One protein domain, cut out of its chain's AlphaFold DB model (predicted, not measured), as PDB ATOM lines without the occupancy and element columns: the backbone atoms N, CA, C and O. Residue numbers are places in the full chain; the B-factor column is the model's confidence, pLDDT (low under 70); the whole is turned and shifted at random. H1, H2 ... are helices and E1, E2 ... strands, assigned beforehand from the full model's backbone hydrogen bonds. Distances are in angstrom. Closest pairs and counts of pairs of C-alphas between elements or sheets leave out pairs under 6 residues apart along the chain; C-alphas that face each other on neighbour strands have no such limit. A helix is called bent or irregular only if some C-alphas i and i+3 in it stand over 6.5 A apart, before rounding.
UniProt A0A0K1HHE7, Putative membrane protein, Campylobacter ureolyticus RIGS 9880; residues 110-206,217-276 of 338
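AT A GLANCE: This is residues 110 to 206 and 217 to 276 of the 338 residues of the protein "Putative membrane protein" of Campylobacter ureolyticus RIGS 9880 (UniProt A0A0K1HHE7). A long helical body has a small four-stranded sheet as a head at one end, where H1 begins and H2 ends. H1 and H2 form a long hairpin, H4 packs on it to complete a three-helix bundle, and bent H3 folds against the first part of H4; the hairpin's tip, residues 144 to 149, sticks out. The 157 printed residues hold four named helices and four named strands, ordered E1 H1 H2 E2 E3 E4 H3 H4; the sheet, E1 E2 E3 E4, is antiparallel and the class mixed. The whole is loose, radius of gyration of the C-alphas 20.9 A, spanning 63 by 37 by 25 A.

HOW THE PARTS SIT: Start at E1, residues 110 to 112: N 111 is 2.9 A from O 183 of E2, residues 181 to 185. E2, E3, residues 189 to 194, and E4, residues 197 to 203, form a meander, each strand the antiparallel neighbour of the one before; see N 184 and O 191, 2.9 A, and N 192 and O 200, 2.9 A. H1, residues 115 to 141, and H2, residues 148 to 178, touch as a hairpin, opposite ways at a shallow tilt of 7 degrees, closest at C-alphas Ser 117 and Phe 173, 5.3 A. H3, residues 217 to 239, one helix by its hydrogen bonds, is bent, with C-alphas 224 and 227 7.2 A apart; its arms are H3a, residues 217 to 224, and H3b, residues 227 to 239. H4, residues 241 to 274, is the hub, touching H1 with residues 246 to 262 alone, closest at C-alphas Phe 133 and Pro 254, 5.6 A. Residues 242 to 251 of H4 touch H3b as a hairpin, closest at C-alphas Gly 236 and Gly 244, 4.2 A. O i to N i+4 pairs are within hydrogen-bond range throughout H1, H2, H3a and H3b, and in 28 of 30 in H4.

IN THESE COORDINATES: Find C-alpha 110 at (-53.185, 14.551, -50.984), where E1 begins. H1 runs 39.3 A, H2 45.3 A, and H4 49.4 A to C-alpha 274 at (-50.418, 1.635, -39.141).

THE WHOLE: Residues 207 to 216 are cut out, and C-alphas 206 and 217 are 24.7 A apart. Of the links printed whole, none is long. Residues 206 and 217 to 222 have pLDDT under 70.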
ATOM      1  N   ILE A 110     -52.119  14.371 -51.975       93.31
ATOM      2  CA  ILE A 110     -53.185  14.551 -50.984       93.31
ATOM      3  C   ILE A 110     -52.762  13.850 -49.698       93.31
ATOM      4  O   ILE A 110     -52.664  12.623 -49.674       93.31
ATOM      5  N   LEU A 111     -52.571  14.622 -48.631       93.50
ATOM      6  CA  LEU A 111     -52.184  14.119 -47.314       93.50
ATOM      7  C   LEU A 111     -53.255  14.440 -46.275       93.50
ATOM      8  O   LEU A 111     -53.993  15.420 -46.401       93.50
ATOM      9  N   LYS A 112     -53.334  13.626 -45.220       92.44
ATOM     10  CA  LYS A 112     -54.168  13.962 -44.062       92.44
ATOM     11  C   LYS A 112     -53.520  15.114 -43.291       92.44
ATOM     12  O   LYS A 112     -52.315  15.113 -43.068       92.44
ATOM     13  N   ASP A 113     -54.324  16.090 -42.886       91.56
ATOM     14  CA  ASP A 113     -53.833  17.245 -42.133       91.56
ATOM     15  C   ASP A 113     -53.950  16.997 -40.621       91.56
ATOM     16  O   ASP A 113     -55.050  16.990 -40.062       91.56
ATOM     17  N   TYR A 114     -52.799  16.812 -39.967       91.19
ATOM     18  CA  TYR A 114     -52.681  16.657 -38.512       91.19
ATOM     19  C   TYR A 114     -52.227  17.941 -37.801       91.19
ATOM     20  O   TYR A 114     -51.969  17.904 -36.599       91.19
ATOM     21  N   SER A 115     -52.123  19.076 -38.503       88.12
ATOM     22  CA  SER A 115     -51.522  20.312 -37.976       88.12
ATOM     23  C   SER A 115     -52.142  20.774 -36.657       88.12
ATOM     24  O   SER A 115     -51.428  21.092 -35.713       88.12
ATOM     25  N   ILE A 116     -53.472  20.763 -36.565       88.12
ATOM     26  CA  ILE A 116     -54.194  21.170 -35.353       88.12
ATOM     27  C   ILE A 116     -53.980  20.167 -34.219       88.12
ATOM     28  O   ILE A 116     -53.715  20.589 -33.101       88.12
ATOM     29  N   SER A 117     -54.052  18.860 -34.492       91.12
ATOM     30  CA  SER A 117     -53.825  17.842 -33.460       91.12
ATOM     31  C   SER A 117     -52.409  17.937 -32.891       91.12
ATOM     32  O   SER A 117     -52.225  17.874 -31.681       91.12
ATOM     33  N   MET A 118     -51.415  18.155 -33.755       89.12
ATOM     34  CA  MET A 118     -50.020  18.306 -33.343       89.12
ATOM     35  C   MET A 118     -49.741  19.636 -32.646       89.12
ATOM     36  O   MET A 118     -48.915  19.681 -31.740       89.12
ATOM     37  N   ALA A 119     -50.441  20.711 -33.016       86.81
ATOM     38  CA  ALA A 119     -50.381  21.969 -32.280       86.81
ATOM     39  C   ALA A 119     -50.948  21.812 -30.859       86.81
ATOM     40  O   ALA A 119     -50.335  22.296 -29.911       86.81
ATOM     41  N   THR A 120     -52.069  21.099 -30.698       90.00
ATOM     42  CA  THR A 120     -52.623  20.780 -29.373       90.00
ATOM     43  C   THR A 120     -51.646  19.947 -28.548       90.00
ATOM     44  O   THR A 120     -51.369  20.317 -27.412       90.00
ATOM     45  N   HIS A 121     -51.071  18.887 -29.126       91.50
ATOM     46  CA  HIS A 121     -50.050  18.069 -28.464       91.50
ATOM     47  C   HIS A 121     -48.875  18.924 -27.968       91.50
ATOM     48  O   HIS A 121     -48.456  18.817 -26.821       91.50
ATOM     49  N   LEU A 122     -48.388  19.856 -28.794       86.12
ATOM     50  CA  LEU A 122     -47.295  20.750 -28.412       86.12
ATOM     51  C   LEU A 122     -47.644  21.639 -27.209       86.12
ATOM     52  O   LEU A 122     -46.806  21.856 -26.333       86.12
ATOM     53  N   ILE A 123     -48.880  22.143 -27.161       86.81
ATOM     54  CA  ILE A 123     -49.388  22.923 -26.027       86.81
ATOM     55  C   ILE A 123     -49.466  22.037 -24.777       86.81
ATOM     56  O   ILE A 123     -49.012  22.456 -23.714       86.81
ATOM     57  N   MET A 124     -49.970  20.805 -24.905       90.38
ATOM     58  CA  MET A 124     -50.039  19.837 -23.805       90.38
ATOM     59  C   MET A 124     -48.649  19.494 -23.256       90.38
ATOM     60  O   MET A 124     -48.464  19.518 -22.042       90.38
ATOM     61  N   CYS A 125     -47.654  19.279 -24.125       88.31
ATOM     62  CA  CYS A 125     -46.255  19.097 -23.730       88.31
ATOM     63  C   CYS A 125     -45.733  20.283 -22.912       88.31
ATOM     64  O   CYS A 125     -45.086  20.085 -21.886       88.31
ATOM     65  N   GLY A 126     -46.019  21.515 -23.349       84.94
ATOM     66  CA  GLY A 126     -45.601  22.728 -22.642       84.94
ATOM     67  C   GLY A 126     -46.246  22.867 -21.261       84.94
ATOM     68  O   GLY A 126     -45.554  23.163 -20.288       84.94
ATOM     69  N   ILE A 127     -47.554  22.605 -21.158       89.38
ATOM     70  CA  ILE A 127     -48.292  22.638 -19.885       89.38
ATOM     71  C   ILE A 127     -47.770  21.555 -18.936       89.38
ATOM     72  O   ILE A 127     -47.477  21.846 -17.778       89.38
ATOM     73  N   LEU A 128     -47.614  20.319 -19.422       90.31
ATOM     74  CA  LEU A 128     -47.102  19.207 -18.626       90.31
ATOM     75  C   LEU A 128     -45.690  19.497 -18.112       90.31
ATOM     76  O   LEU A 128     -45.417  19.278 -16.937       90.31
ATOM     77  N   TRP A 129     -44.810  20.029 -18.967       87.19
ATOM     78  CA  TRP A 129     -43.458  20.420 -18.569       87.19
ATOM     79  C   TRP A 129     -43.475  21.431 -17.418       87.19
ATOM     80  O   TRP A 129     -42.772  21.232 -16.429       87.19
ATOM     81  N   PHE A 130     -44.320  22.464 -17.504       86.88
ATOM     82  CA  PHE A 130     -44.455  23.471 -16.449       86.88
ATOM     83  C   PHE A 130     -44.990  22.877 -15.135       86.88
ATOM     84  O   PHE A 130     -44.441  23.149 -14.067       86.88
ATOM     85  N   ILE A 131     -46.019  22.025 -15.204       90.19
ATOM     86  CA  ILE A 131     -46.596  21.362 -14.024       90.19
ATOM     87  C   ILE A 131     -45.573  20.441 -13.358       90.19
ATOM     88  O   ILE A 131     -45.417  20.485 -12.142       90.19
ATOM     89  N   VAL A 132     -44.860  19.625 -14.138       90.31
ATOM     90  CA  VAL A 132     -43.841  18.702 -13.618       90.31
ATOM     91  C   VAL A 132     -42.670  19.471 -13.011       90.31
ATOM     92  O   VAL A 132     -42.213  19.113 -11.932       90.31
ATOM     93  N   PHE A 133     -42.212  20.548 -13.655       89.00
ATOM     94  CA  PHE A 133     -41.183  21.429 -13.098       89.00
ATOM     95  C   PHE A 133     -41.602  21.992 -11.733       89.00
ATOM     96  O   PHE A 133     -40.845  21.899 -10.764       89.00
ATOM     97  N   PHE A 134     -42.825  22.519 -11.629       89.06
ATOM     98  CA  PHE A 134     -43.345  23.060 -10.375       89.06
ATOM     99  C   PHE A 134     -43.508  21.972  -9.303       89.06
ATOM    100  O   PHE A 134     -43.064  22.150  -8.171       89.06
ATOM    101  N   ALA A 135     -44.069  20.815  -9.664       89.50
ATOM    102  CA  ALA A 135     -44.260  19.700  -8.743       89.50
ATOM    103  C   ALA A 135     -42.929  19.150  -8.208       89.50
ATOM    104  O   ALA A 135     -42.811  18.901  -7.011       89.50
ATOM    105  N   LEU A 136     -41.906  19.017  -9.061       89.50
ATOM    106  CA  LEU A 136     -40.569  18.605  -8.629       89.50
ATOM    107  C   LEU A 136     -39.884  19.664  -7.758       89.50
ATOM    108  O   LEU A 136     -39.180  19.302  -6.822       89.50
ATOM    109  N   SER A 137     -40.123  20.951  -8.019       87.75
ATOM    110  CA  SER A 137     -39.606  22.037  -7.175       87.75
ATOM    111  C   SER A 137     -40.185  21.965  -5.759       87.75
ATOM    112  O   SER A 137     -39.443  22.025  -4.781       87.75
ATOM    113  N   VAL A 138     -41.504  21.763  -5.639       87.00
ATOM    114  CA  VAL A 138     -42.174  21.569  -4.342       87.00
ATOM    115  C   VAL A 138     -41.690  20.287  -3.661       87.00
ATOM    116  O   VAL A 138     -41.404  20.304  -2.466       87.00
ATOM    117  N   PHE A 139     -41.558  19.194  -4.419       87.75
ATOM    118  CA  PHE A 139     -41.055  17.918  -3.911       87.75
ATOM    119  C   PHE A 139     -39.668  18.058  -3.289       87.75
ATOM    120  O   PHE A 139     -39.465  17.608  -2.169       87.75
ATOM    121  N   VAL A 140     -38.734  18.711  -3.985       86.75
ATOM    122  CA  VAL A 140     -37.380  18.958  -3.479       86.75
ATOM    123  C   VAL A 140     -37.410  19.817  -2.216       86.75
ATOM    124  O   VAL A 140     -36.768  19.460  -1.233       86.75
ATOM    125  N   ALA A 141     -38.177  20.912  -2.211       84.06
ATOM    126  CA  ALA A 141     -38.256  21.817  -1.062       84.06
ATOM    127  C   ALA A 141     -38.810  21.133   0.201       84.06
ATOM    128  O   ALA A 141     -38.481  21.516   1.321       84.06
ATOM    129  N   GLN A 142     -39.656  20.118   0.022       83.94
ATOM    130  CA  GLN A 142     -40.258  19.342   1.104       83.94
ATOM    131  C   GLN A 142     -39.603  17.970   1.287       83.94
ATOM    132  O   GLN A 142     -40.131  17.143   2.036       83.94
ATOM    133  N   PHE A 143     -38.488  17.694   0.611       82.69
ATOM    134  CA  PHE A 143     -37.878  16.376   0.625       82.69
ATOM    135  C   PHE A 143     -37.284  16.075   2.005       82.69
ATOM    136  O   PHE A 143     -36.374  16.765   2.469       82.69
ATOM    137  N   ASP A 144     -37.766  15.015   2.650       80.50
ATOM    138  CA  ASP A 144     -37.250  14.563   3.944       80.50
ATOM    139  C   ASP A 144     -36.935  13.073   3.896       80.50
ATOM    140  O   ASP A 144     -37.832  12.245   3.761       80.50
ATOM    141  N   TYR A 145     -35.655  12.724   4.031       76.94
ATOM    142  CA  TYR A 145     -35.192  11.334   4.021       76.94
ATOM    143  C   TYR A 145     -35.825  10.475   5.126       76.94
ATOM    144  O   TYR A 145     -35.833   9.257   4.995       76.94
ATOM    145  N   LYS A 146     -36.338  11.079   6.205       83.88
ATOM    146  CA  LYS A 146     -36.991  10.351   7.302       83.88
ATOM    147  C   LYS A 146     -38.477  10.089   7.051       83.88
ATOM    148  O   LYS A 146     -39.047   9.226   7.713       83.88
ATOM    149  N   ASP A 147     -39.096  10.805   6.114       85.38
ATOM    150  CA  ASP A 147     -40.519  10.691   5.780       85.38
ATOM    151  C   ASP A 147     -40.695  10.095   4.374       85.38
ATOM    152  O   ASP A 147     -41.079  10.755   3.403       85.38
ATOM    153  N   GLU A 148     -40.374   8.803   4.264       85.31
ATOM    154  CA  GLU A 148     -40.473   8.043   3.013       85.31
ATOM    155  C   GLU A 148     -41.896   8.051   2.437       85.31
ATOM    156  O   GLU A 148     -42.075   8.140   1.221       85.31
ATOM    157  N   SER A 149     -42.913   8.010   3.306       87.00
ATOM    158  CA  SER A 149     -44.321   7.994   2.903       87.00
ATOM    159  C   SER A 149     -44.708   9.269   2.160       87.00
ATOM    160  O   SER A 149     -45.294   9.197   1.074       87.00
ATOM    161  N   ARG A 150     -44.345  10.444   2.691       83.75
ATOM    162  CA  ARG A 150     -44.622  11.728   2.033       83.75
ATOM    163  C   ARG A 150     -43.918  11.833   0.684       83.75
ATOM    164  O   ARG A 150     -44.542  12.227  -0.304       83.75
ATOM    165  N   ASN A 151     -42.647  11.435   0.623       85.44
ATOM    166  CA  ASN A 151     -41.877  11.473  -0.620       85.44
ATOM    167  C   ASN A 151     -42.485  10.548  -1.686       85.44
ATOM    168  O   ASN A 151     -42.603  10.933  -2.852       85.44
ATOM    169  N   PHE A 152     -42.920   9.349  -1.287       86.88
ATOM    170  CA  PHE A 152     -43.606   8.416  -2.174       86.88
ATOM    171  C   PHE A 152     -44.917   9.001  -2.713       86.88
ATOM    172  O   PHE A 152     -45.158   8.946  -3.919       86.88
ATOM    173  N   HIS A 153     -45.737   9.615  -1.854       86.75
ATOM    174  CA  HIS A 153     -46.987  10.255  -2.274       86.75
ATOM    175  C   HIS A 153     -46.748  11.367  -3.301       86.75
ATOM    176  O   HIS A 153     -47.449  11.429  -4.311       86.75
ATOM    177  N   ALA A 154     -45.742  12.217  -3.093       85.00
ATOM    178  CA  ALA A 154     -45.417  13.287  -4.031       85.00
ATOM    179  C   ALA A 154     -44.988  12.749  -5.409       85.00
ATOM    180  O   ALA A 154     -45.488  13.210  -6.439       85.00
ATOM    181  N   LEU A 155     -44.125  11.726  -5.446       86.44
ATOM    182  CA  LEU A 155     -43.738  11.065  -6.698       86.44
ATOM    183  C   LEU A 155     -44.931  10.384  -7.379       86.44
ATOM    184  O   LEU A 155     -45.087  10.492  -8.596       86.44
ATOM    185  N   PHE A 156     -45.795   9.725  -6.603       89.81
ATOM    186  CA  PHE A 156     -47.011   9.103  -7.115       89.81
ATOM    187  C   PHE A 156     -47.927  10.130  -7.786       89.81
ATOM    188  O   PHE A 156     -48.413   9.877  -8.887       89.81
ATOM    189  N   VAL A 157     -48.107  11.311  -7.184       88.69
ATOM    190  CA  VAL A 157     -48.889  12.406  -7.778       88.69
ATOM    191  C   VAL A 157     -48.287  12.845  -9.113       88.69
ATOM    192  O   VAL A 157     -49.022  12.938 -10.093       88.69
ATOM    193  N   VAL A 158     -46.965  13.038  -9.202       89.69
ATOM    194  CA  VAL A 158     -46.297  13.417 -10.464       89.69
ATOM    195  C   VAL A 158     -46.532  12.369 -11.557       89.69
ATOM    196  O   VAL A 158     -46.907  12.717 -12.680       89.69
ATOM    197  N   VAL A 159     -46.356  11.085 -11.236       91.69
ATOM    198  CA  VAL A 159     -46.577   9.978 -12.181       91.69
ATOM    199  C   VAL A 159     -48.046   9.894 -12.595       91.69
ATOM    200  O   VAL A 159     -48.348   9.752 -13.781       91.69
ATOM    201  N   PHE A 160     -48.971  10.022 -11.646       92.00
ATOM    202  CA  PHE A 160     -50.402   9.987 -11.922       92.00
ATOM    203  C   PHE A 160     -50.826  11.149 -12.826       92.00
ATOM    204  O   PHE A 160     -51.500  10.926 -13.832       92.00
ATOM    205  N   THR A 161     -50.366  12.373 -12.544       91.19
ATOM    206  CA  THR A 161     -50.585  13.538 -13.410       91.19
ATOM    207  C   THR A 161     -50.057  13.289 -14.819       91.19
ATOM    208  O   THR A 161     -50.767  13.558 -15.786       91.19
ATOM    209  N   TYR A 162     -48.857  12.717 -14.956       92.50
ATOM    210  CA  TYR A 162     -48.281  12.380 -16.259       92.50
ATOM    211  C   TYR A 162     -49.163  11.399 -17.050       92.50
ATOM    212  O   TYR A 162     -49.433  11.623 -18.232       92.50
ATOM    213  N   ILE A 163     -49.662  10.339 -16.402       93.50
ATOM    214  CA  ILE A 163     -50.551   9.346 -17.025       93.50
ATOM    215  C   ILE A 163     -51.872   9.987 -17.462       93.50
ATOM    216  O   ILE A 163     -52.301   9.785 -18.599       93.50
ATOM    217  N   VAL A 164     -52.502  10.781 -16.589       95.00
ATOM    218  CA  VAL A 164     -53.757  11.482 -16.902       95.00
ATOM    219  C   VAL A 164     -53.565  12.393 -18.113       95.00
ATOM    220  O   VAL A 164     -54.321  12.287 -19.077       95.00
ATOM    221  N   PHE A 165     -52.507  13.210 -18.124       95.00
ATOM    222  CA  PHE A 165     -52.176  14.077 -19.257       95.00
ATOM    223  C   PHE A 165     -51.961  13.294 -20.550       95.00
ATOM    224  O   PHE A 165     -52.412  13.722 -21.612       95.00
ATOM    225  N   PHE A 166     -51.279  12.152 -20.483       94.88
ATOM    226  CA  PHE A 166     -51.036  11.311 -21.651       94.88
ATOM    227  C   PHE A 166     -52.340  10.763 -22.244       94.88
ATOM    228  O   PHE A 166     -52.559  10.850 -23.451       94.88
ATOM    229  N   ILE A 167     -53.243  10.256 -21.401       94.81
ATOM    230  CA  ILE A 167     -54.551   9.752 -21.841       94.81
ATOM    231  C   ILE A 167     -55.392  10.887 -22.437       94.81
ATOM    232  O   ILE A 167     -55.975  10.722 -23.512       94.81
ATOM    233  N   THR A 168     -55.432  12.048 -21.776       95.25
ATOM    234  CA  THR A 168     -56.163  13.226 -22.260       95.25
ATOM    235  C   THR A 168     -55.662  13.679 -23.626       95.25
ATOM    236  O   THR A 168     -56.468  13.933 -24.516       95.25
ATOM    237  N   ASP A 169     -54.350  13.749 -23.831       95.25
ATOM    238  CA  ASP A 169     -53.770  14.203 -25.095       95.25
ATOM    239  C   ASP A 169     -54.088  13.251 -26.259       95.25
ATOM    240  O   ASP A 169     -54.473  13.665 -27.354       95.25
ATOM    241  N   ILE A 170     -54.063  11.945 -26.005       94.44
ATOM    242  CA  ILE A 170     -54.443  10.928 -26.994       94.44
ATOM    243  C   ILE A 170     -55.932  11.007 -27.333       94.44
ATOM    244  O   ILE A 170     -56.327  10.895 -28.500       94.44
ATOM    245  N   TYR A 171     -56.771  11.241 -26.327       94.44
ATOM    246  CA  TYR A 171     -58.195  11.475 -26.526       94.44
ATOM    247  C   TYR A 171     -58.446  12.733 -27.376       94.44
ATOM    248  O   TYR A 171     -59.190  12.678 -28.362       94.44
ATOM    249  N   LEU A 172     -57.762  13.842 -27.072       94.19
ATOM    250  CA  LEU A 172     -57.820  15.078 -27.858       94.19
ATOM    251  C   LEU A 172     -57.355  14.853 -29.299       94.19
ATOM    252  O   LEU A 172     -58.022  15.301 -30.238       94.19
ATOM    253  N   PHE A 173     -56.262  14.113 -29.500       93.38
ATOM    254  CA  PHE A 173     -55.795  13.741 -30.832       93.38
ATOM    255  C   PHE A 173     -56.900  13.035 -31.625       93.38
ATOM    256  O   PHE A 173     -57.169  13.417 -32.768       93.38
ATOM    257  N   SER A 174     -57.577  12.056 -31.018       90.94
ATOM    258  CA  SER A 174     -58.684  11.323 -31.645       90.94
ATOM    259  C   SER A 174     -59.838  12.247 -32.059       90.94
ATOM    260  O   SER A 174     -60.298  12.188 -33.206       90.94
ATOM    261  N   ILE A 175     -60.253  13.173 -31.185       91.44
ATOM    262  CA  ILE A 175     -61.306  14.162 -31.479       91.44
ATOM    263  C   ILE A 175     -60.926  15.017 -32.690       91.44
ATOM    264  O   ILE A 175     -61.673  15.099 -33.670       91.44
ATOM    265  N   PHE A 176     -59.751  15.646 -32.665       89.06
ATOM    266  CA  PHE A 176     -59.346  16.549 -33.742       89.06
ATOM    267  C   PHE A 176     -59.148  15.813 -35.073       89.06
ATOM    268  O   PHE A 176     -59.463  16.360 -36.138       89.06
ATOM    269  N   ASN A 177     -58.704  14.558 -35.010       87.50
ATOM    270  CA  ASN A 177     -58.450  13.699 -36.161       87.50
ATOM    271  C   ASN A 177     -59.719  13.049 -36.752       87.50
ATOM    272  O   ASN A 177     -59.655  12.479 -37.850       87.50
ATOM    273  N   SER A 178     -60.855  13.140 -36.050       84.50
ATOM    274  CA  SER A 178     -62.163  12.650 -36.513       84.50
ATOM    275  C   SER A 178     -62.753  13.532 -37.617       84.50
ATOM    276  O   SER A 178     -63.478  13.055 -38.490       84.50
ATOM    277  N   SER A 179     -62.404  14.822 -37.631       83.94
ATOM    278  CA  SER A 179     -62.824  15.734 -38.697       83.94
ATOM    279  C   SER A 179     -62.088  15.449 -40.016       83.94
ATOM    280  O   SER A 179     -60.887  15.166 -40.034       83.94
ATOM    281  N   LYS A 180     -62.799  15.537 -41.149       86.94
ATOM    282  CA  LYS A 180     -62.213  15.358 -42.490       86.94
ATOM    283  C   LYS A 180     -61.328  16.560 -42.828       86.94
ATOM    284  O   LYS A 180     -61.824  17.562 -43.344       86.94
ATOM    285  N   ARG A 181     -60.035  16.455 -42.517       91.81
ATOM    286  CA  ARG A 181     -59.009  17.452 -42.841       91.81
ATOM    287  C   ARG A 181     -57.930  16.847 -43.718       91.81
ATOM    288  O   ARG A 181     -57.416  15.766 -43.426       91.81
ATOM    289  N   PHE A 182     -57.601  17.543 -44.791       92.81
ATOM    290  CA  PHE A 182     -56.552  17.140 -45.713       92.81
ATOM    291  C   PHE A 182     -55.888  18.371 -46.314       92.81
ATOM    292  O   PHE A 182     -56.481  19.449 -46.387       92.81
ATOM    293  N   VAL A 183     -54.650  18.184 -46.742       93.38
ATOM    294  CA  VAL A 183     -53.871  19.166 -47.481       93.38
ATOM    295  C   VAL A 183     -53.623  18.619 -48.879       93.38
ATOM    296  O   VAL A 183     -53.275  17.448 -49.046       93.38
ATOM    297  N   ILE A 184     -53.855  19.460 -49.881       93.56
ATOM    298  CA  ILE A 184     -53.551  19.173 -51.279       93.56
ATOM    299  C   ILE A 184     -52.329  19.999 -51.666       93.56
ATOM    300  O   ILE A 184     -52.344  21.223 -51.534       93.56
ATOM    301  N   LEU A 185     -51.284  19.321 -52.122       93.12
ATOM    302  CA  LEU A 185     -50.008  19.897 -52.521       93.12
ATOM    303  C   LEU A 185     -49.878  19.859 -54.047       93.12
ATOM    304  O   LEU A 185     -49.881  18.786 -54.654       93.12
ATOM    305  N   TYR A 186     -49.762  21.047 -54.633       92.56
ATOM    306  CA  TYR A 186     -49.529  21.293 -56.055       92.56
ATOM    307  C   TYR A 186     -48.065  21.691 -56.289       92.56
ATOM    308  O   TYR A 186     -47.286  21.776 -55.337       92.56
ATOM    309  N   ASN A 187     -47.670  21.978 -57.534       89.81
ATOM    310  CA  ASN A 187     -46.294  22.405 -57.821       89.81
ATOM    311  C   ASN A 187     -45.968  23.765 -57.181       89.81
ATOM    312  O   ASN A 187     -44.846  24.009 -56.748       89.81
ATOM    313  N   SER A 188     -46.939  24.681 -57.133       86.69
ATOM    314  CA  SER A 188     -46.699  26.073 -56.727       86.69
ATOM    315  C   SER A 188     -47.485  26.533 -55.503       86.69
ATOM    316  O   SER A 188     -47.145  27.571 -54.936       86.69
ATOM    317  N   TYR A 189     -48.480  25.773 -55.045       90.12
ATOM    318  CA  TYR A 189     -49.298  26.127 -53.887       90.12
ATOM    319  C   TYR A 189     -49.790  24.896 -53.107       90.12
ATOM    320  O   TYR A 189     -49.752  23.764 -53.584       90.12
ATOM    321  N   ALA A 190     -50.253  25.124 -51.882       92.25
ATOM    322  CA  ALA A 190     -50.882  24.140 -51.013       92.25
ATOM    323  C   ALA A 190     -52.247  24.652 -50.548       92.25
ATOM    324  O   ALA A 190     -52.353  25.798 -50.110       92.25
ATOM    325  N   ILE A 191     -53.273  23.798 -50.580       92.88
ATOM    326  CA  ILE A 191     -54.625  24.125 -50.105       92.88
ATOM    327  C   ILE A 191     -55.008  23.213 -48.941       92.88
ATOM    328  O   ILE A 191     -54.924  21.990 -49.037       92.88
ATOM    329  N   PHE A 192     -55.479  23.815 -47.850       92.69
ATOM    330  CA  PHE A 192     -55.990  23.119 -46.672       92.69
ATOM    331  C   PHE A 192     -57.510  23.071 -46.700       92.69
ATOM    332  O   PHE A 192     -58.172  24.111 -46.776       92.69
ATOM    333  N   TYR A 193     -58.060  21.872 -46.547       91.94
ATOM    334  CA  TYR A 193     -59.495  21.628 -46.504       91.94
ATOM    335  C   TYR A 193     -59.939  21.148 -45.125       91.94
ATOM    336  O   TYR A 193     -59.270  20.342 -44.477       91.94
ATOM    337  N   LYS A 194     -61.125  21.593 -44.706       92.50
ATOM    338  CA  LYS A 194     -61.886  21.014 -43.593       92.50
ATOM    339  C   LYS A 194     -63.320  20.810 -44.053       92.50
ATOM    340  O   LYS A 194     -63.952  21.777 -44.465       92.50
ATOM    341  N   GLU A 195     -63.830  19.582 -43.955       88.69
ATOM    342  CA  GLU A 195     -65.223  19.257 -44.317       88.69
ATOM    343  C   GLU A 195     -65.575  19.769 -45.728       88.69
ATOM    344  O   GLU A 195     -66.597  20.413 -45.942       88.69
ATOM    345  N   ASN A 196     -64.670  19.530 -46.682       85.75
ATOM    346  CA  ASN A 196     -64.752  19.962 -48.085       85.75
ATOM    347  C   ASN A 196     -64.730  21.485 -48.322       85.75
ATOM    348  O   ASN A 196     -64.842  21.922 -49.463       85.75
ATOM    349  N   LYS A 197     -64.518  22.306 -47.287       89.19
ATOM    350  CA  LYS A 197     -64.354  23.759 -47.415       89.19
ATOM    351  C   LYS A 197     -62.882  24.147 -47.365       89.19
ATOM    352  O   LYS A 197     -62.145  23.669 -46.497       89.19
ATOM    353  N   ILE A 198     -62.477  25.049 -48.256       90.75
ATOM    354  CA  ILE A 198     -61.139  25.647 -48.244       90.75
ATOM    355  C   ILE A 198     -60.996  26.486 -46.972       90.75
ATOM    356  O   ILE A 198     -61.854  27.305 -46.643       90.75
ATOM    357  N   LYS A 199     -59.915  26.252 -46.229       89.62
ATOM    358  CA  LYS A 199     -59.580  26.998 -45.013       89.62
ATOM    359  C   LYS A 199     -58.411  27.939 -45.216       89.62
ATOM    360  O   LYS A 199     -58.423  29.029 -44.654       89.62
ATOM    361  N   LYS A 200     -57.385  27.488 -45.936       87.69
ATOM    362  CA  LYS A 200     -56.147  28.237 -46.152       87.69
ATOM    363  C   LYS A 200     -55.529  27.834 -47.483       87.69
ATOM    364  O   LYS A 200     -55.600  26.665 -47.857       87.69
ATOM    365  N   GLU A 201     -54.869  28.786 -48.120       89.62
ATOM    366  CA  GLU A 201     -54.046  28.583 -49.306       89.62
ATOM    367  C   GLU A 201     -52.662  29.186 -49.059       89.62
ATOM    368  O   GLU A 201     -52.531  30.225 -48.408       89.62
ATOM    369  N   PHE A 202     -51.622  28.508 -49.538       86.88
ATOM    370  CA  PHE A 202     -50.238  28.922 -49.357       86.88
ATOM    371  C   PHE A 202     -49.444  28.740 -50.638       86.88
ATOM    372  O   PHE A 202     -49.325  27.631 -51.139       86.88
ATOM    373  N   PHE A 203     -48.805  29.807 -51.102       85.56
ATOM    374  CA  PHE A 203     -47.835  29.723 -52.187       85.56
ATOM    375  C   PHE A 203     -46.528  29.069 -51.705       85.56
ATOM    376  O   PHE A 203     -46.051  29.382 -50.608       85.56
ATOM    377  N   LEU A 204     -45.955  28.170 -52.505       82.62
ATOM    378  CA  LEU A 204     -44.798  27.331 -52.167       82.62
ATOM    379  C   LEU A 204     -43.518  27.707 -52.927       82.62
ATOM    380  O   LEU A 204     -42.424  27.450 -52.426       82.62
ATOM    381  N   LYS A 205     -43.623  28.311 -54.117       70.00
ATOM    382  CA  LYS A 205     -42.465  28.537 -54.999       70.00
ATOM    383  C   LYS A 205     -41.406  29.425 -54.329       70.00
ATOM    384  O   LYS A 205     -41.734  30.469 -53.765       70.00
ATOM    385  N   GLY A 206     -40.138  29.011 -54.413       65.88
ATOM    386  CA  GLY A 206     -38.986  29.753 -53.878       65.88
ATOM    387  C   GLY A 206     -38.876  29.758 -52.350       65.88
ATOM    388  O   GLY A 206     -38.130  30.561 -51.793       65.88
ATOM    389  N   MET A 217     -37.395  22.576 -31.073       60.59
ATOM    390  CA  MET A 217     -38.082  23.364 -30.042       60.59
ATOM    391  C   MET A 217     -37.342  23.268 -28.707       60.59
ATOM    392  O   MET A 217     -37.071  24.300 -28.097       60.59
ATOM    393  N   VAL A 218     -36.941  22.059 -28.300       65.06
ATOM    394  CA  VAL A 218     -36.115  21.847 -27.102       65.06
ATOM    395  C   VAL A 218     -34.828  22.672 -27.198       65.06
ATOM    396  O   VAL A 218     -34.551  23.459 -26.306       65.06
ATOM    397  N   LYS A 219     -34.089  22.611 -28.311       66.31
ATOM    398  CA  LYS A 219     -32.860  23.389 -28.545       66.31
ATOM    399  C   LYS A 219     -33.090  24.898 -28.444       66.31
ATOM    400  O   LYS A 219     -32.255  25.594 -27.872       66.31
ATOM    401  N   PHE A 220     -34.197  25.418 -28.977       64.44
ATOM    402  CA  PHE A 220     -34.541  26.837 -28.867       64.44
ATOM    403  C   PHE A 220     -34.818  27.244 -27.415       64.44
ATOM    404  O   PHE A 220     -34.254  28.232 -26.949       64.44
ATOM    405  N   VAL A 221     -35.636  26.461 -26.704       66.44
ATOM    406  CA  VAL A 221     -35.927  26.661 -25.276       66.44
ATOM    407  C   VAL A 221     -34.621  26.616 -24.484       66.44
ATOM    408  O   VAL A 221     -34.289  27.580 -23.805       66.44
ATOM    409  N   PHE A 222     -33.802  25.581 -24.662       68.62
ATOM    410  CA  PHE A 222     -32.495  25.488 -24.016       68.62
ATOM    411  C   PHE A 222     -31.604  26.679 -24.342       68.62
ATOM    412  O   PHE A 222     -31.039  27.252 -23.430       68.62
ATOM    413  N   ARG A 223     -31.505  27.140 -25.592       73.88
ATOM    414  CA  ARG A 223     -30.661  28.301 -25.918       73.88
ATOM    415  C   ARG A 223     -31.065  29.564 -25.147       73.88
ATOM    416  O   ARG A 223     -30.191  30.331 -24.760       73.88
ATOM    417  N   VAL A 224     -32.365  29.788 -24.953       72.50
ATOM    418  CA  VAL A 224     -32.885  30.966 -24.239       72.50
ATOM    419  C   VAL A 224     -32.766  30.799 -22.723       72.50
ATOM    420  O   VAL A 224     -32.358  31.730 -22.037       72.50
ATOM    421  N   PHE A 225     -33.096  29.619 -22.201       75.75
ATOM    422  CA  PHE A 225     -33.165  29.370 -20.761       75.75
ATOM    423  C   PHE A 225     -31.853  28.859 -20.156       75.75
ATOM    424  O   PHE A 225     -31.698  28.915 -18.942       75.75
ATOM    425  N   TRP A 226     -30.877  28.427 -20.960       80.69
ATOM    426  CA  TRP A 226     -29.605  27.877 -20.478       80.69
ATOM    427  C   TRP A 226     -28.841  28.820 -19.541       80.69
ATOM    428  O   TRP A 226     -28.438  28.355 -18.476       80.69
ATOM    429  N   PRO A 227     -28.682  30.129 -19.837       85.62
ATOM    430  CA  PRO A 227     -28.019  31.039 -18.904       85.62
ATOM    431  C   PRO A 227     -28.742  31.124 -17.552       85.62
ATOM    432  O   PRO A 227     -28.096  31.165 -16.509       85.62
ATOM    433  N   LEU A 228     -30.080  31.093 -17.565       85.00
ATOM    434  CA  LEU A 228     -30.894  31.112 -16.351       85.00
ATOM    435  C   LEU A 228     -30.757  29.797 -15.570       85.00
ATOM    436  O   LEU A 228     -30.592  29.829 -14.357       85.00
ATOM    437  N   CYS A 229     -30.758  28.652 -16.257       86.19
ATOM    438  CA  CYS A 229     -30.510  27.341 -15.657       86.19
ATOM    439  C   CYS A 229     -29.150  27.291 -14.953       86.19
ATOM    440  O   CYS A 229     -29.066  26.832 -13.818       86.19
ATOM    441  N   VAL A 230     -28.098  27.803 -15.600       88.31
ATOM    442  CA  VAL A 230     -26.753  27.884 -15.017       88.31
ATOM    443  C   VAL A 230     -26.759  28.772 -13.771       88.31
ATOM    444  O   VAL A 230     -26.225  28.368 -12.741       88.31
ATOM    445  N   LEU A 231     -27.415  29.935 -13.825       89.56
ATOM    446  CA  LEU A 231     -27.531  30.837 -12.676       89.56
ATOM    447  C   LEU A 231     -28.267  30.184 -11.496       89.56
ATOM    448  O   LEU A 231     -27.785  30.278 -10.372       89.56
ATOM    449  N   ILE A 232     -29.376  29.474 -11.739       87.94
ATOM    450  CA  ILE A 232     -30.126  28.748 -10.696       87.94
ATOM    451  C   ILE A 232     -29.236  27.696 -10.016       87.94
ATOM    452  O   ILE A 232     -29.226  27.599  -8.792       87.94
ATOM    453  N   VAL A 233     -28.451  26.941 -10.793       90.44
ATOM    454  CA  VAL A 233     -27.515  25.948 -10.241       90.44
ATOM    455  C   VAL A 233     -26.418  26.621  -9.413       90.44
ATOM    456  O   VAL A 233     -26.111  26.142  -8.324       90.44
ATOM    457  N   PHE A 234     -25.852  27.737  -9.883       92.06
ATOM    458  CA  PHE A 234     -24.849  28.490  -9.122       92.06
ATOM    459  C   PHE A 234     -25.405  29.030  -7.802       92.06
ATOM    460  O   PHE A 234     -24.735  28.904  -6.782       92.06
ATOM    461  N   VAL A 235     -26.620  29.583  -7.804       91.00
ATOM    462  CA  VAL A 235     -27.284  30.056  -6.578       91.00
ATOM    463  C   VAL A 235     -27.484  28.902  -5.595       91.00
ATOM    464  O   VAL A 235     -27.101  29.033  -4.436       91.00
ATOM    465  N   GLY A 236     -27.972  27.745  -6.059       89.69
ATOM    466  CA  GLY A 236     -28.096  26.555  -5.211       89.69
ATOM    467  C   GLY A 236     -26.753  26.104  -4.628       89.69
ATOM    468  O   GLY A 236     -26.663  25.816  -3.441       89.69
ATOM    469  N   MET A 237     -25.679  26.116  -5.426       91.62
ATOM    470  CA  MET A 237     -24.332  25.750  -4.965       91.62
ATOM    471  C   MET A 237     -23.760  26.708  -3.908       91.62
ATOM    472  O   MET A 237     -22.962  26.268  -3.082       91.62
ATOM    473  N   ILE A 238     -24.145  27.993  -3.924       92.88
ATOM    474  CA  ILE A 238     -23.755  28.966  -2.889       92.88
ATOM    475  C   ILE A 238     -24.384  28.597  -1.542       92.88
ATOM    476  O   ILE A 238     -23.723  28.723  -0.513       92.88
ATOM    477  N   GLU A 239     -25.636  28.130  -1.541       89.50
ATOM    478  CA  GLU A 239     -26.307  27.681  -0.318       89.50
ATOM    479  C   GLU A 239     -25.721  26.360   0.189       89.50
ATOM    480  O   GLU A 239     -25.322  26.253   1.349       89.50
ATOM    481  N   SER A 240     -25.640  25.346  -0.678       91.25
ATOM    482  CA  SER A 240     -24.885  24.122  -0.416       91.25
ATOM    483  C   SER A 240     -24.684  23.289  -1.683       91.25
ATOM    484  O   SER A 240     -25.462  23.345  -2.634       91.25
ATOM    485  N   VAL A 241     -23.692  22.393  -1.663       88.75
ATOM    486  CA  VAL A 241     -23.471  21.427  -2.756       88.75
ATOM    487  C   VAL A 241     -24.733  20.599  -3.051       88.75
ATOM    488  O   VAL A 241     -25.038  20.306  -4.206       88.75
ATOM    489  N   LYS A 242     -25.493  20.244  -2.008       88.50
ATOM    490  CA  LYS A 242     -26.730  19.462  -2.108       88.50
ATOM    491  C   LYS A 242     -27.826  20.220  -2.867       88.50
ATOM    492  O   LYS A 242     -28.419  19.657  -3.784       88.50
ATOM    493  N   GLU A 243     -28.039  21.491  -2.532       88.00
ATOM    494  CA  GLU A 243     -29.026  22.347  -3.204       88.00
ATOM    495  C   GLU A 243     -28.660  22.581  -4.678       88.00
ATOM    496  O   GLU A 243     -29.524  22.554  -5.558       88.00
ATOM    497  N   GLY A 244     -27.365  22.680  -4.989       89.50
ATOM    498  CA  GLY A 244     -26.888  22.697  -6.372       89.50
ATOM    499  C   GLY A 244     -27.273  21.443  -7.172       89.50
ATOM    500  O   GLY A 244     -27.729  21.552  -8.313       89.50
ATOM    501  N   PHE A 245     -27.153  20.246  -6.587       89.88
ATOM    502  CA  PHE A 245     -27.601  19.006  -7.241       89.88
ATOM    503  C   PHE A 245     -29.121  18.939  -7.411       89.88
ATOM    504  O   PHE A 245     -29.603  18.461  -8.442       89.88
ATOM    505  N   TYR A 246     -29.881  19.438  -6.440       90.25
ATOM    506  CA  TYR A 246     -31.331  19.523  -6.556       90.25
ATOM    507  C   TYR A 246     -31.779  20.473  -7.670       90.25
ATOM    508  O   TYR A 246     -32.658  20.113  -8.455       90.25
ATOM    509  N   ALA A 247     -31.124  21.624  -7.817       89.50
ATOM    510  CA  ALA A 247     -31.355  22.534  -8.935       89.50
ATOM    511  C   ALA A 247     -31.116  21.846 -10.293       89.50
ATOM    512  O   ALA A 247     -31.951  21.943 -11.194       89.50
ATOM    513  N   ILE A 248     -30.019  21.089 -10.429       90.06
ATOM    514  CA  ILE A 248     -29.740  20.292 -11.636       90.06
ATOM    515  C   ILE A 248     -30.884  19.299 -11.887       90.06
ATOM    516  O   ILE A 248     -31.413  19.233 -12.998       90.06
ATOM    517  N   PHE A 249     -31.306  18.553 -10.866       89.69
ATOM    518  CA  PHE A 249     -32.379  17.568 -10.994       89.69
ATOM    519  C   PHE A 249     -33.701  18.195 -11.464       89.69
ATOM    520  O   PHE A 249     -34.298  17.709 -12.427       89.69
ATOM    521  N   ILE A 250     -34.122  19.308 -10.853       89.62
ATOM    522  CA  ILE A 250     -35.355  20.031 -11.208       89.62
ATOM    523  C   ILE A 250     -35.315  20.546 -12.654       89.62
ATOM    524  O   ILE A 250     -36.353  20.620 -13.304       89.62
ATOM    525  N   ILE A 251     -34.141  20.880 -13.193       86.56
ATOM    526  CA  ILE A 251     -34.003  21.360 -14.575       86.56
ATOM    527  C   ILE A 251     -34.035  20.195 -15.576       86.56
ATOM    528  O   ILE A 251     -34.753  20.249 -16.579       86.56
ATOM    529  N   PHE A 252     -33.271  19.127 -15.328       86.31
ATOM    530  CA  PHE A 252     -33.097  18.037 -16.296       86.31
ATOM    531  C   PHE A 252     -34.237  17.009 -16.289       86.31
ATOM    532  O   PHE A 252     -34.575  16.466 -17.350       86.31
ATOM    533  N   ALA A 253     -34.854  16.737 -15.136       88.94
ATOM    534  CA  ALA A 253     -35.909  15.731 -15.035       88.94
ATOM    535  C   ALA A 253     -37.165  16.092 -15.861       88.94
ATOM    536  O   ALA A 253     -37.582  15.257 -16.670       88.94
ATOM    537  N   PRO A 254     -37.730  17.318 -15.793       87.75
ATOM    538  CA  PRO A 254     -38.872  17.706 -16.624       87.75
ATOM    539  C   PRO A 254     -38.579  17.642 -18.122       87.75
ATOM    540  O   PRO A 254     -39.442  17.250 -18.901       87.75
ATOM    541  N   VAL A 255     -37.363  18.004 -18.544       83.81
ATOM    542  CA  VAL A 255     -36.961  17.937 -19.957       83.81
ATOM    543  C   VAL A 255     -36.942  16.493 -20.442       83.81
ATOM    544  O   VAL A 255     -37.494  16.181 -21.497       83.81
ATOM    545  N   THR A 256     -36.328  15.605 -19.661       86.62
ATOM    546  CA  THR A 256     -36.246  14.176 -19.984       86.62
ATOM    547  C   THR A 256     -37.639  13.550 -20.057       86.62
ATOM    548  O   THR A 256     -37.939  12.791 -20.985       86.62
ATOM    549  N   LEU A 257     -38.524  13.924 -19.129       89.19
ATOM    550  CA  LEU A 257     -39.923  13.508 -19.135       89.19
ATOM    551  C   LEU A 257     -40.684  14.061 -20.348       89.19
ATOM    552  O   LEU A 257     -41.418  13.311 -20.980       89.19
ATOM    553  N   ALA A 258     -40.470  15.320 -20.740       85.94
ATOM    554  CA  ALA A 258     -41.115  15.914 -21.913       85.94
ATOM    555  C   ALA A 258     -40.681  15.248 -23.233       85.94
ATOM    556  O   ALA A 258     -41.518  14.992 -24.097       85.94
ATOM    557  N   ILE A 259     -39.392  14.915 -23.383       85.25
ATOM    558  CA  ILE A 259     -38.886  14.153 -24.541       85.25
ATOM    559  C   ILE A 259     -39.515  12.758 -24.574       85.25
ATOM    560  O   ILE A 259     -39.979  12.306 -25.622       85.25
ATOM    561  N   SER A 260     -39.560  12.086 -23.421       89.19
ATOM    562  CA  SER A 260     -40.173  10.760 -23.297       89.19
ATOM    563  C   SER A 260     -41.667  10.801 -23.634       89.19
ATOM    564  O   SER A 260     -42.176   9.899 -24.297       89.19
ATOM    565  N   TYR A 261     -42.358  11.871 -23.237       91.06
ATOM    566  CA  TYR A 261     -43.770  12.099 -23.518       91.06
ATOM    567  C   TYR A 261     -44.053  12.267 -25.015       91.06
ATOM    568  O   TYR A 261     -44.874  11.523 -25.555       91.06
ATOM    569  N   ASP A 262     -43.343  13.170 -25.707       89.19
ATOM    570  CA  ASP A 262     -43.483  13.368 -27.164       89.19
ATOM    571  C   ASP A 262     -43.176  12.066 -27.927       89.19
ATOM    572  O   ASP A 262     -43.928  11.661 -28.821       89.19
ATOM    573  N   PHE A 263     -42.132  11.340 -27.509       89.50
ATOM    574  CA  PHE A 263     -41.786  10.045 -28.089       89.50
ATOM    575  C   PHE A 263     -42.913   9.012 -27.926       89.50
ATOM    576  O   PHE A 263     -43.328   8.386 -28.909       89.50
ATOM    577  N   LEU A 264     -43.429   8.832 -26.704       93.00
ATOM    578  CA  LEU A 264     -44.509   7.883 -26.414       93.00
ATOM    579  C   LEU A 264     -45.792   8.241 -27.166       93.00
ATOM    580  O   LEU A 264     -46.450   7.350 -27.710       93.00
ATOM    581  N   PHE A 265     -46.116   9.530 -27.248       93.06
ATOM    582  CA  PHE A 265     -47.283  10.021 -27.969       93.06
ATOM    583  C   PHE A 265     -47.184   9.664 -29.453       93.06
ATOM    584  O   PHE A 265     -48.038   8.947 -29.981       93.06
ATOM    585  N   ARG A 266     -46.094  10.064 -30.125       91.12
ATOM    586  CA  ARG A 266     -45.877   9.767 -31.553       91.12
ATOM    587  C   ARG A 266     -45.871   8.271 -31.825       91.12
ATOM    588  O   ARG A 266     -46.454   7.838 -32.817       91.12
ATOM    589  N   ARG A 267     -45.250   7.483 -30.943       92.19
ATOM    590  CA  ARG A 267     -45.228   6.020 -31.038       92.19
ATOM    591  C   ARG A 267     -46.641   5.446 -31.010       92.19
ATOM    592  O   ARG A 267     -46.968   4.581 -31.823       92.19
ATOM    593  N   MET A 268     -47.488   5.923 -30.101       93.00
ATOM    594  CA  MET A 268     -48.857   5.428 -29.985       93.00
ATOM    595  C   MET A 268     -49.720   5.833 -31.183       93.00
ATOM    596  O   MET A 268     -50.424   4.986 -31.731       93.00
ATOM    597  N   ILE A 269     -49.597   7.076 -31.655       91.94
ATOM    598  CA  ILE A 269     -50.290   7.551 -32.860       91.94
ATOM    599  C   ILE A 269     -49.854   6.769 -34.104       91.94
ATOM    600  O   ILE A 269     -50.698   6.337 -34.891       91.94
ATOM    601  N   TYR A 270     -48.552   6.526 -34.262       91.38
ATOM    602  CA  TYR A 270     -48.025   5.719 -35.360       91.38
ATOM    603  C   TYR A 270     -48.620   4.307 -35.346       91.38
ATOM    604  O   TYR A 270     -49.108   3.831 -36.372       91.38
ATOM    605  N   LYS A 271     -48.661   3.656 -34.174       92.56
ATOM    606  CA  LYS A 271     -49.294   2.338 -34.018       92.56
ATOM    607  C   LYS A 271     -50.792   2.379 -34.330       92.56
ATOM    608  O   LYS A 271     -51.289   1.474 -34.989       92.56
ATOM    609  N   GLN A 272     -51.509   3.413 -33.890       90.56
ATOM    610  CA  GLN A 272     -52.944   3.561 -34.151       90.56
ATOM    611  C   GLN A 272     -53.250   3.705 -35.650       90.56
ATOM    612  O   GLN A 272     -54.281   3.226 -36.115       90.56
ATOM    613  N   ILE A 273     -52.364   4.356 -36.410       89.44
ATOM    614  CA  ILE A 273     -52.543   4.594 -37.848       89.44
ATOM    615  C   ILE A 273     -52.110   3.384 -38.688       89.44
ATOM    616  O   ILE A 273     -52.806   3.048 -39.646       89.44
ATOM    617  N   ASN A 274     -50.999   2.725 -38.339       89.06
ATOM    618  CA  ASN A 274     -50.418   1.635 -39.141       89.06
ATOM    619  C   ASN A 274     -50.758   0.223 -38.648       89.06
ATOM    620  O   ASN A 274     -50.475  -0.749 -39.341       89.06
ATOM    621  N   GLY A 275     -51.286   0.075 -37.433       90.50
ATOM    622  CA  GLY A 275     -51.494  -1.217 -36.768       90.50
ATOM    623  C   GLY A 275     -50.224  -1.841 -36.167       90.50
ATOM    624  O   GLY A 275     -50.321  -2.661 -35.257       90.50
ATOM    625  N   ASN A 276     -49.030  -1.432 -36.607       91.25
ATOM    626  CA  ASN A 276     -47.734  -1.878 -36.084       91.25
ATOM    627  C   ASN A 276     -46.741  -0.703 -35.934       91.25
ATOM    628  O   ASN A 276     -47.089   0.454 -36.168       91.25
TER     629      ASN A 276